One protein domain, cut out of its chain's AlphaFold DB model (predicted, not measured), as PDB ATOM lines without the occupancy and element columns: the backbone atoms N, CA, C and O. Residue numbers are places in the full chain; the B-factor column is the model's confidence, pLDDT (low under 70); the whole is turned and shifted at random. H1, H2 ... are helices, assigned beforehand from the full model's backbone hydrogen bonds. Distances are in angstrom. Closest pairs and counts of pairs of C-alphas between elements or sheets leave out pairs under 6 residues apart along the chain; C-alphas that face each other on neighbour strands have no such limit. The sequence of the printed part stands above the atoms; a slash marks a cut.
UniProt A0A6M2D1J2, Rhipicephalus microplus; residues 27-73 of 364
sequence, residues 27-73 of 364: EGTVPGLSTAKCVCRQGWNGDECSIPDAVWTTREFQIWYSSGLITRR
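AT A GLANCE: This is residues 27 to 73 of the 364 residues of a protein of Rhipicephalus microplus (UniProt A0A6M2D1J2). This domain has little regular structure: an elongated run of loops, residues 27 to 52, leads from one end through a small antiparallel pairing of residues 44 to 45 with 51 to 52 into short H1 and then H2 at the other end. After H2, residues 67 to 73 make a tail. The printed part has 47 residues, with two named helices, H1 then H2, and no named strand; the class is all helix, with 12 residues in named elements. It is only just compact, close to loose, with a radius of gyration of the C-alphas of 11.1 A and spans of 33 by 18 by 16 A.

IN THESE COORDINATES: The printed part begins at C-alpha 27 (6.952, -51.159, 124.657). H1 is residues 53 to 56. H2, residues 59 to 66, is 10.6 A long and ends at C-alpha 66 (-6.320, -68.586, 129.477).

HOW THE PARTS SIT: A tight link of 2 residues joins H1 to H2. They are close but not clearly touching; their closest C-alphas, of Trp 56 and Gln 62, are 6.6 A apart. In H2 every O i to N i+4 pair is within hydrogen-bond range; H1 is too short for such a pair, and its one O i to N i+3 pair is within range.

THE WHOLE: The two farthest C-alphas, of Gly 32 and Glu 60, are 32.9 A apart. The printed part has no cut, and no printed residue is under pLDDT 70.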
ATOM      1  N   GLU A  27       5.753 -50.465 125.150       94.38
ATOM      2  CA  GLU A  27       6.952 -51.159 124.657       94.38
ATOM      3  C   GLU A  27       6.638 -52.228 123.608       94.38
ATOM      4  O   GLU A  27       7.383 -52.391 122.641       94.38
ATOM      5  N   GLY A  28       5.512 -52.926 123.772       95.38
ATOM      6  CA  GLY A  28       5.109 -54.013 122.889       95.38
ATOM      7  C   GLY A  28       4.142 -53.610 121.783       95.38
ATOM      8  O   GLY A  28       3.793 -54.453 120.965       95.38
ATOM      9  N   THR A  29       3.722 -52.344 121.705       96.12
ATOM     10  CA  THR A  29       2.713 -51.883 120.736       96.12
ATOM     11  C   THR A  29       3.342 -51.085 119.592       96.12
ATOM     12  O   THR A  29       4.239 -50.259 119.797       96.12
ATOM     13  N   VAL A  30       2.883 -51.313 118.359       93.44
ATOM     14  CA  VAL A  30       3.274 -50.523 117.183       93.44
ATOM     15  C   VAL A  30       2.604 -49.139 117.256       93.44
ATOM     16  O   VAL A  30       1.369 -49.064 117.261       93.44
ATOM     17  N   PRO A  31       3.374 -48.034 117.314       86.94
ATOM     18  CA  PRO A  31       2.806 -46.689 117.377       86.94
ATOM     19  C   PRO A  31       1.952 -46.365 116.143       86.94
ATOM     20  O   PRO A  31       2.298 -46.743 115.028       86.94
ATOM     21  N   GLY A  32       0.839 -45.654 116.337       81.81
ATOM     22  CA  GLY A  32      -0.007 -45.150 115.244       81.81
ATOM     23  C   GLY A  32      -0.949 -46.168 114.584       81.81
ATOM     24  O   GLY A  32      -1.833 -45.754 113.844       81.81
ATOM     25  N   LEU A  33      -0.821 -47.470 114.872       79.75
ATOM     26  CA  LEU A  33      -1.711 -48.513 114.326       79.75
ATOM     27  C   LEU A  33      -2.800 -48.985 115.299       79.75
ATOM     28  O   LEU A  33      -3.696 -49.730 114.908       79.75
ATOM     29  N   SER A  34      -2.740 -48.566 116.563       72.12
ATOM     30  CA  SER A  34      -3.681 -49.006 117.600       72.12
ATOM     31  C   SER A  34      -4.826 -48.004 117.747       72.12
ATOM     32  O   SER A  34      -4.723 -47.055 118.519       72.12
ATOM     33  N   THR A  35      -5.898 -48.190 116.973       71.75
ATOM     34  CA  THR A  35      -7.106 -47.341 117.027       71.75
ATOM     35  C   THR A  35      -8.166 -47.924 117.965       71.75
ATOM     36  O   THR A  35      -8.592 -47.249 118.896       71.75
ATOM     37  N   ALA A  36      -8.543 -49.193 117.768       77.88
ATOM     38  CA  ALA A  36      -9.533 -49.910 118.587       77.88
ATOM     39  C   ALA A  36      -8.979 -51.173 119.280       77.88
ATOM     40  O   ALA A  36      -9.519 -51.609 120.293       77.88
ATOM     41  N   LYS A  37      -7.888 -51.753 118.761       87.75
ATOM     42  CA  LYS A  37      -7.173 -52.906 119.333       87.75
ATOM     43  C   LYS A  37      -5.668 -52.646 119.280       87.75
ATOM     44  O   LYS A  37      -5.200 -51.968 118.366       87.75
ATOM     45  N   CYS A  38      -4.919 -53.181 120.240       93.31
ATOM     46  CA  CYS A  38      -3.464 -53.094 120.227       93.31
ATOM     47  C   CYS A  38      -2.880 -53.940 119.091       93.31
ATOM     48  O   CYS A  38      -3.249 -55.102 118.913       93.31
ATOM     49  N   VAL A  39      -1.959 -53.354 118.325       94.62
ATOM     50  CA  VAL A  39      -1.177 -54.068 117.307       94.62
ATOM     51  C   VAL A  39       0.210 -54.335 117.871       94.62
ATOM     52  O   VAL A  39       0.974 -53.395 118.106       94.62
ATOM     53  N   CYS A  40       0.535 -55.604 118.107       95.38
ATOM     54  CA  CYS A  40       1.773 -55.960 118.788       95.38
ATOM     55  C   CYS A  40       2.977 -55.895 117.851       95.38
ATOM     56  O   CYS A  40       2.916 -56.290 116.686       95.38
ATOM     57  N   ARG A  41       4.099 -55.403 118.377       95.25
ATOM     58  CA  ARG A  41       5.411 -55.534 117.745       95.25
ATOM     59  C   ARG A  41       5.790 -57.011 117.694       95.25
ATOM     60  O   ARG A  41       5.402 -57.790 118.562       95.25
ATOM     61  N   GLN A  42       6.618 -57.384 116.722       92.62
ATOM     62  CA  GLN A  42       7.203 -58.724 116.686       92.62
ATOM     63  C   GLN A  42       7.929 -59.011 118.008       92.62
ATOM     64  O   GLN A  42       8.789 -58.229 118.423       92.62
ATOM     65  N   GLY A  43       7.613 -60.133 118.651       92.00
ATOM     66  CA  GLY A  43       8.148 -60.471 119.967       92.00
ATOM     67  C   GLY A  43       7.203 -60.235 121.141       92.00
ATOM     68  O   GLY A  43       7.583 -60.560 122.263       92.00
ATOM     69  N   TRP A  44       6.029 -59.642 120.907       94.94
ATOM     70  CA  TRP A  44       5.052 -59.277 121.931       94.94
ATOM     71  C   TRP A  44       3.668 -59.845 121.606       94.94
ATOM     72  O   TRP A  44       3.264 -59.912 120.448       94.94
ATOM     73  N   ASN A  45       2.938 -60.234 122.649       94.94
ATOM     74  CA  ASN A  45       1.716 -61.029 122.583       94.94
ATOM     75  C   ASN A  45       0.659 -60.528 123.582       94.94
ATOM     76  O   ASN A  45       0.929 -59.680 124.443       94.94
ATOM     77  N   GLY A  46      -0.531 -61.122 123.489       93.19
ATOM     78  CA  GLY A  46      -1.700 -60.794 124.302       93.19
ATOM     79  C   GLY A  46      -2.462 -59.574 123.785       93.19
ATOM     80  O   GLY A  46      -1.968 -58.817 122.952       93.19
ATOM     81  N   ASP A  47      -3.676 -59.369 124.294       92.25
ATOM     82  CA  ASP A  47      -4.569 -58.313 123.792       92.25
ATOM     83  C   ASP A  47      -4.063 -56.896 124.089       92.25
ATOM     84  O   ASP A  47      -4.368 -55.960 123.352       92.25
ATOM     85  N   GLU A  48      -3.248 -56.747 125.136       94.50
ATOM     86  CA  GLU A  48      -2.602 -55.488 125.521       94.50
ATOM     87  C   GLU A  48      -1.157 -55.366 124.992       94.50
ATOM     88  O   GLU A  48      -0.486 -54.377 125.285       94.50
ATOM     89  N   CYS A  49      -0.658 -56.347 124.224       96.19
ATOM     90  CA  CYS A  49       0.729 -56.418 123.738       96.19
ATOM     91  C   CYS A  49       1.789 -56.308 124.844       96.19
ATOM     92  O   CYS A  49       2.836 -55.687 124.669       96.19
ATOM     93  N   SER A  50       1.503 -56.877 126.012       96.62
ATOM     94  CA  SER A  50       2.304 -56.718 127.227       96.62
ATOM     95  C   SER A  50       3.126 -57.952 127.597       96.62
ATOM     96  O   SER A  50       3.849 -57.926 128.593       96.62
ATOM     97  N   ILE A  51       3.028 -59.032 126.815       96.62
ATOM     98  CA  ILE A  51       3.655 -60.316 127.133       96.62
ATOM     99  C   ILE A  51       4.705 -60.656 126.070       96.62
ATOM    100  O   ILE A  51       4.341 -60.882 124.917       96.62
ATOM    101  N   PRO A  52       5.996 -60.734 126.415       95.69
ATOM    102  CA  PRO A  52       7.025 -61.073 125.444       95.69
ATOM    103  C   PRO A  52       6.968 -62.556 125.054       95.69
ATOM    104  O   PRO A  52       6.552 -63.399 125.853       95.69
ATOM    105  N   ASP A  53       7.455 -62.894 123.858       93.38
ATOM    106  CA  ASP A  53       7.537 -64.276 123.349       93.38
ATOM    107  C   ASP A  53       8.177 -65.224 124.363       93.38
ATOM    108  O   ASP A  53       7.709 -66.344 124.555       93.38
ATOM    109  N   ALA A  54       9.219 -64.748 125.055       92.88
ATOM    110  CA  ALA A  54       9.959 -65.543 126.023       92.88
ATOM    111  C   ALA A  54       9.080 -66.073 127.178       92.88
ATOM    112  O   ALA A  54       9.386 -67.106 127.774       92.88
ATOM    113  N   VAL A  55       7.993 -65.363 127.493       95.44
ATOM    114  CA  VAL A  55       7.001 -65.732 128.511       95.44
ATOM    115  C   VAL A  55       5.846 -66.519 127.891       95.44
ATOM    116  O   VAL A  55       5.446 -67.557 128.426       95.44
ATOM    117  N   TRP A  56       5.341 -66.041 126.748       92.75
ATOM    118  CA  TRP A  56       4.142 -66.550 126.074       92.75
ATOM    119  C   TRP A  56       4.204 -68.043 125.731       92.75
ATOM    120  O   TRP A  56       3.181 -68.726 125.672       92.75
ATOM    121  N   THR A  57       5.406 -68.561 125.490       83.06
ATOM    122  CA  THR A  57       5.611 -69.892 124.912       83.06
ATOM    123  C   THR A  57       5.644 -71.019 125.945       83.06
ATOM    124  O   THR A  57       5.654 -72.190 125.568       83.06
ATOM    125  N   THR A  58       5.611 -70.710 127.247       84.44
ATOM    126  CA  THR A  58       5.572 -71.742 128.297       84.44
ATOM    127  C   THR A  58       4.145 -72.247 128.543       84.44
ATOM    128  O   THR A  58       3.198 -71.464 128.638       84.44
ATOM    129  N   ARG A  59       3.974 -73.571 128.676       88.19
ATOM    130  CA  ARG A  59       2.656 -74.203 128.873       88.19
ATOM    131  C   ARG A  59       1.979 -73.716 130.155       88.19
ATOM    132  O   ARG A  59       0.776 -73.483 130.168       88.19
ATOM    133  N   GLU A  60       2.750 -73.567 131.227       90.88
ATOM    134  CA  GLU A  60       2.289 -73.058 132.516       90.88
ATOM    135  C   GLU A  60       1.698 -71.655 132.373       90.88
ATOM    136  O   GLU A  60       0.588 -71.411 132.843       90.88
ATOM    137  N   PHE A  61       2.398 -70.768 131.656       94.06
ATOM    138  CA  PHE A  61       1.922 -69.415 131.404       94.06
ATOM    139  C   PHE A  61       0.630 -69.406 130.587       94.06
ATOM    140  O   PHE A  61      -0.309 -68.705 130.950       94.06
ATOM    141  N   GLN A  62       0.548 -70.203 129.519       93.00
ATOM    142  CA  GLN A  62      -0.659 -70.269 128.690       93.00
ATOM    143  C   GLN A  62      -1.885 -70.728 129.489       93.00
ATOM    144  O   GLN A  62      -2.981 -70.199 129.293       93.00
ATOM    145  N   ILE A  63      -1.705 -71.663 130.429       93.88
ATOM    146  CA  ILE A  63      -2.767 -72.086 131.353       93.88
ATOM    147  C   ILE A  63      -3.214 -70.910 132.230       93.88
ATOM    148  O   ILE A  63      -4.406 -70.628 132.288       93.88
ATOM    149  N   TRP A  64      -2.287 -70.188 132.867       95.25
ATOM    150  CA  TRP A  64      -2.636 -69.030 133.700       95.25
ATOM    151  C   TRP A  64      -3.269 -67.883 132.909       95.25
ATOM    152  O   TRP A  64      -4.187 -67.224 133.395       95.25
ATOM    153  N   TYR A  65      -2.785 -67.634 131.693       95.38
ATOM    154  CA  TYR A  65      -3.305 -66.589 130.821       95.38
ATOM    155  C   TYR A  65      -4.741 -66.909 130.390       95.38
ATOM    156  O   TYR A  65      -5.639 -66.092 130.574       95.38
ATOM    157  N   SER A  66      -4.984 -68.128 129.895       94.81
ATOM    158  CA  SER A  66      -6.320 -68.586 129.477       94.81
ATOM    159  C   SER A  66      -7.314 -68.728 130.632       94.81
ATOM    160  O   SER A  66      -8.513 -68.577 130.410       94.81
ATOM    161  N   SER A  67      -6.846 -68.958 131.862       95.12
ATOM    162  CA  SER A  67      -7.700 -68.959 133.056       95.12
ATOM    163  C   SER A  67      -7.955 -67.562 133.635       95.12
ATOM    164  O   SER A  67      -8.594 -67.456 134.679       95.12
ATOM    165  N   GLY A  68      -7.434 -66.499 133.011       94.25
ATOM    166  CA  GLY A  68      -7.616 -65.116 133.459       94.25
ATOM    167  C   GLY A  68      -6.834 -64.742 134.722       94.25
ATOM    168  O   GLY A  68      -7.139 -63.727 135.342       94.25
ATOM    169  N   LEU A  69      -5.838 -65.543 135.125       94.81
ATOM    170  CA  LEU A  69      -4.995 -65.231 136.286       94.81
ATOM    171  C   LEU A  69      -4.001 -64.110 135.976       94.81
ATOM    172  O   LEU A  69      -3.744 -63.264 136.831       94.81
ATOM    173  N   ILE A  70      -3.441 -64.099 134.763       96.81
ATOM    174  CA  ILE A  70      -2.458 -63.092 134.359       96.81
ATOM    175  C   ILE A  70      -3.151 -61.752 134.134       96.81
ATOM    176  O   ILE A  70      -3.962 -61.612 133.221       96.81
ATOM    177  N   THR A  71      -2.801 -60.747 134.937       95.50
ATOM    178  CA  THR A  71      -3.414 -59.412 134.860       95.50
ATOM    179  C   THR A  71      -2.360 -58.315 134.869       95.50
ATOM    180  O   THR A  71      -1.362 -58.407 135.580       95.50
ATOM    181  N   ARG A  72      -2.552 -57.254 134.072       95.44
ATOM    182  CA  ARG A  72      -1.616 -56.123 134.054       95.44
ATOM    183  C   ARG A  72      -1.894 -55.155 135.202       95.44
ATOM    184  O   ARG A  72      -2.952 -54.518 135.267       95.44
ATOM    185  N   ARG A  73      -0.881 -54.960 136.040       94.44
ATOM    186  CA  ARG A  73      -0.876 -54.069 137.200       94.44
ATOM    187  C   ARG A  73      -1.134 -52.621 136.794       94.44
ATOM    188  O   ARG A  73      -0.698 -52.165 135.736       94.44
TER     189      ARG A  73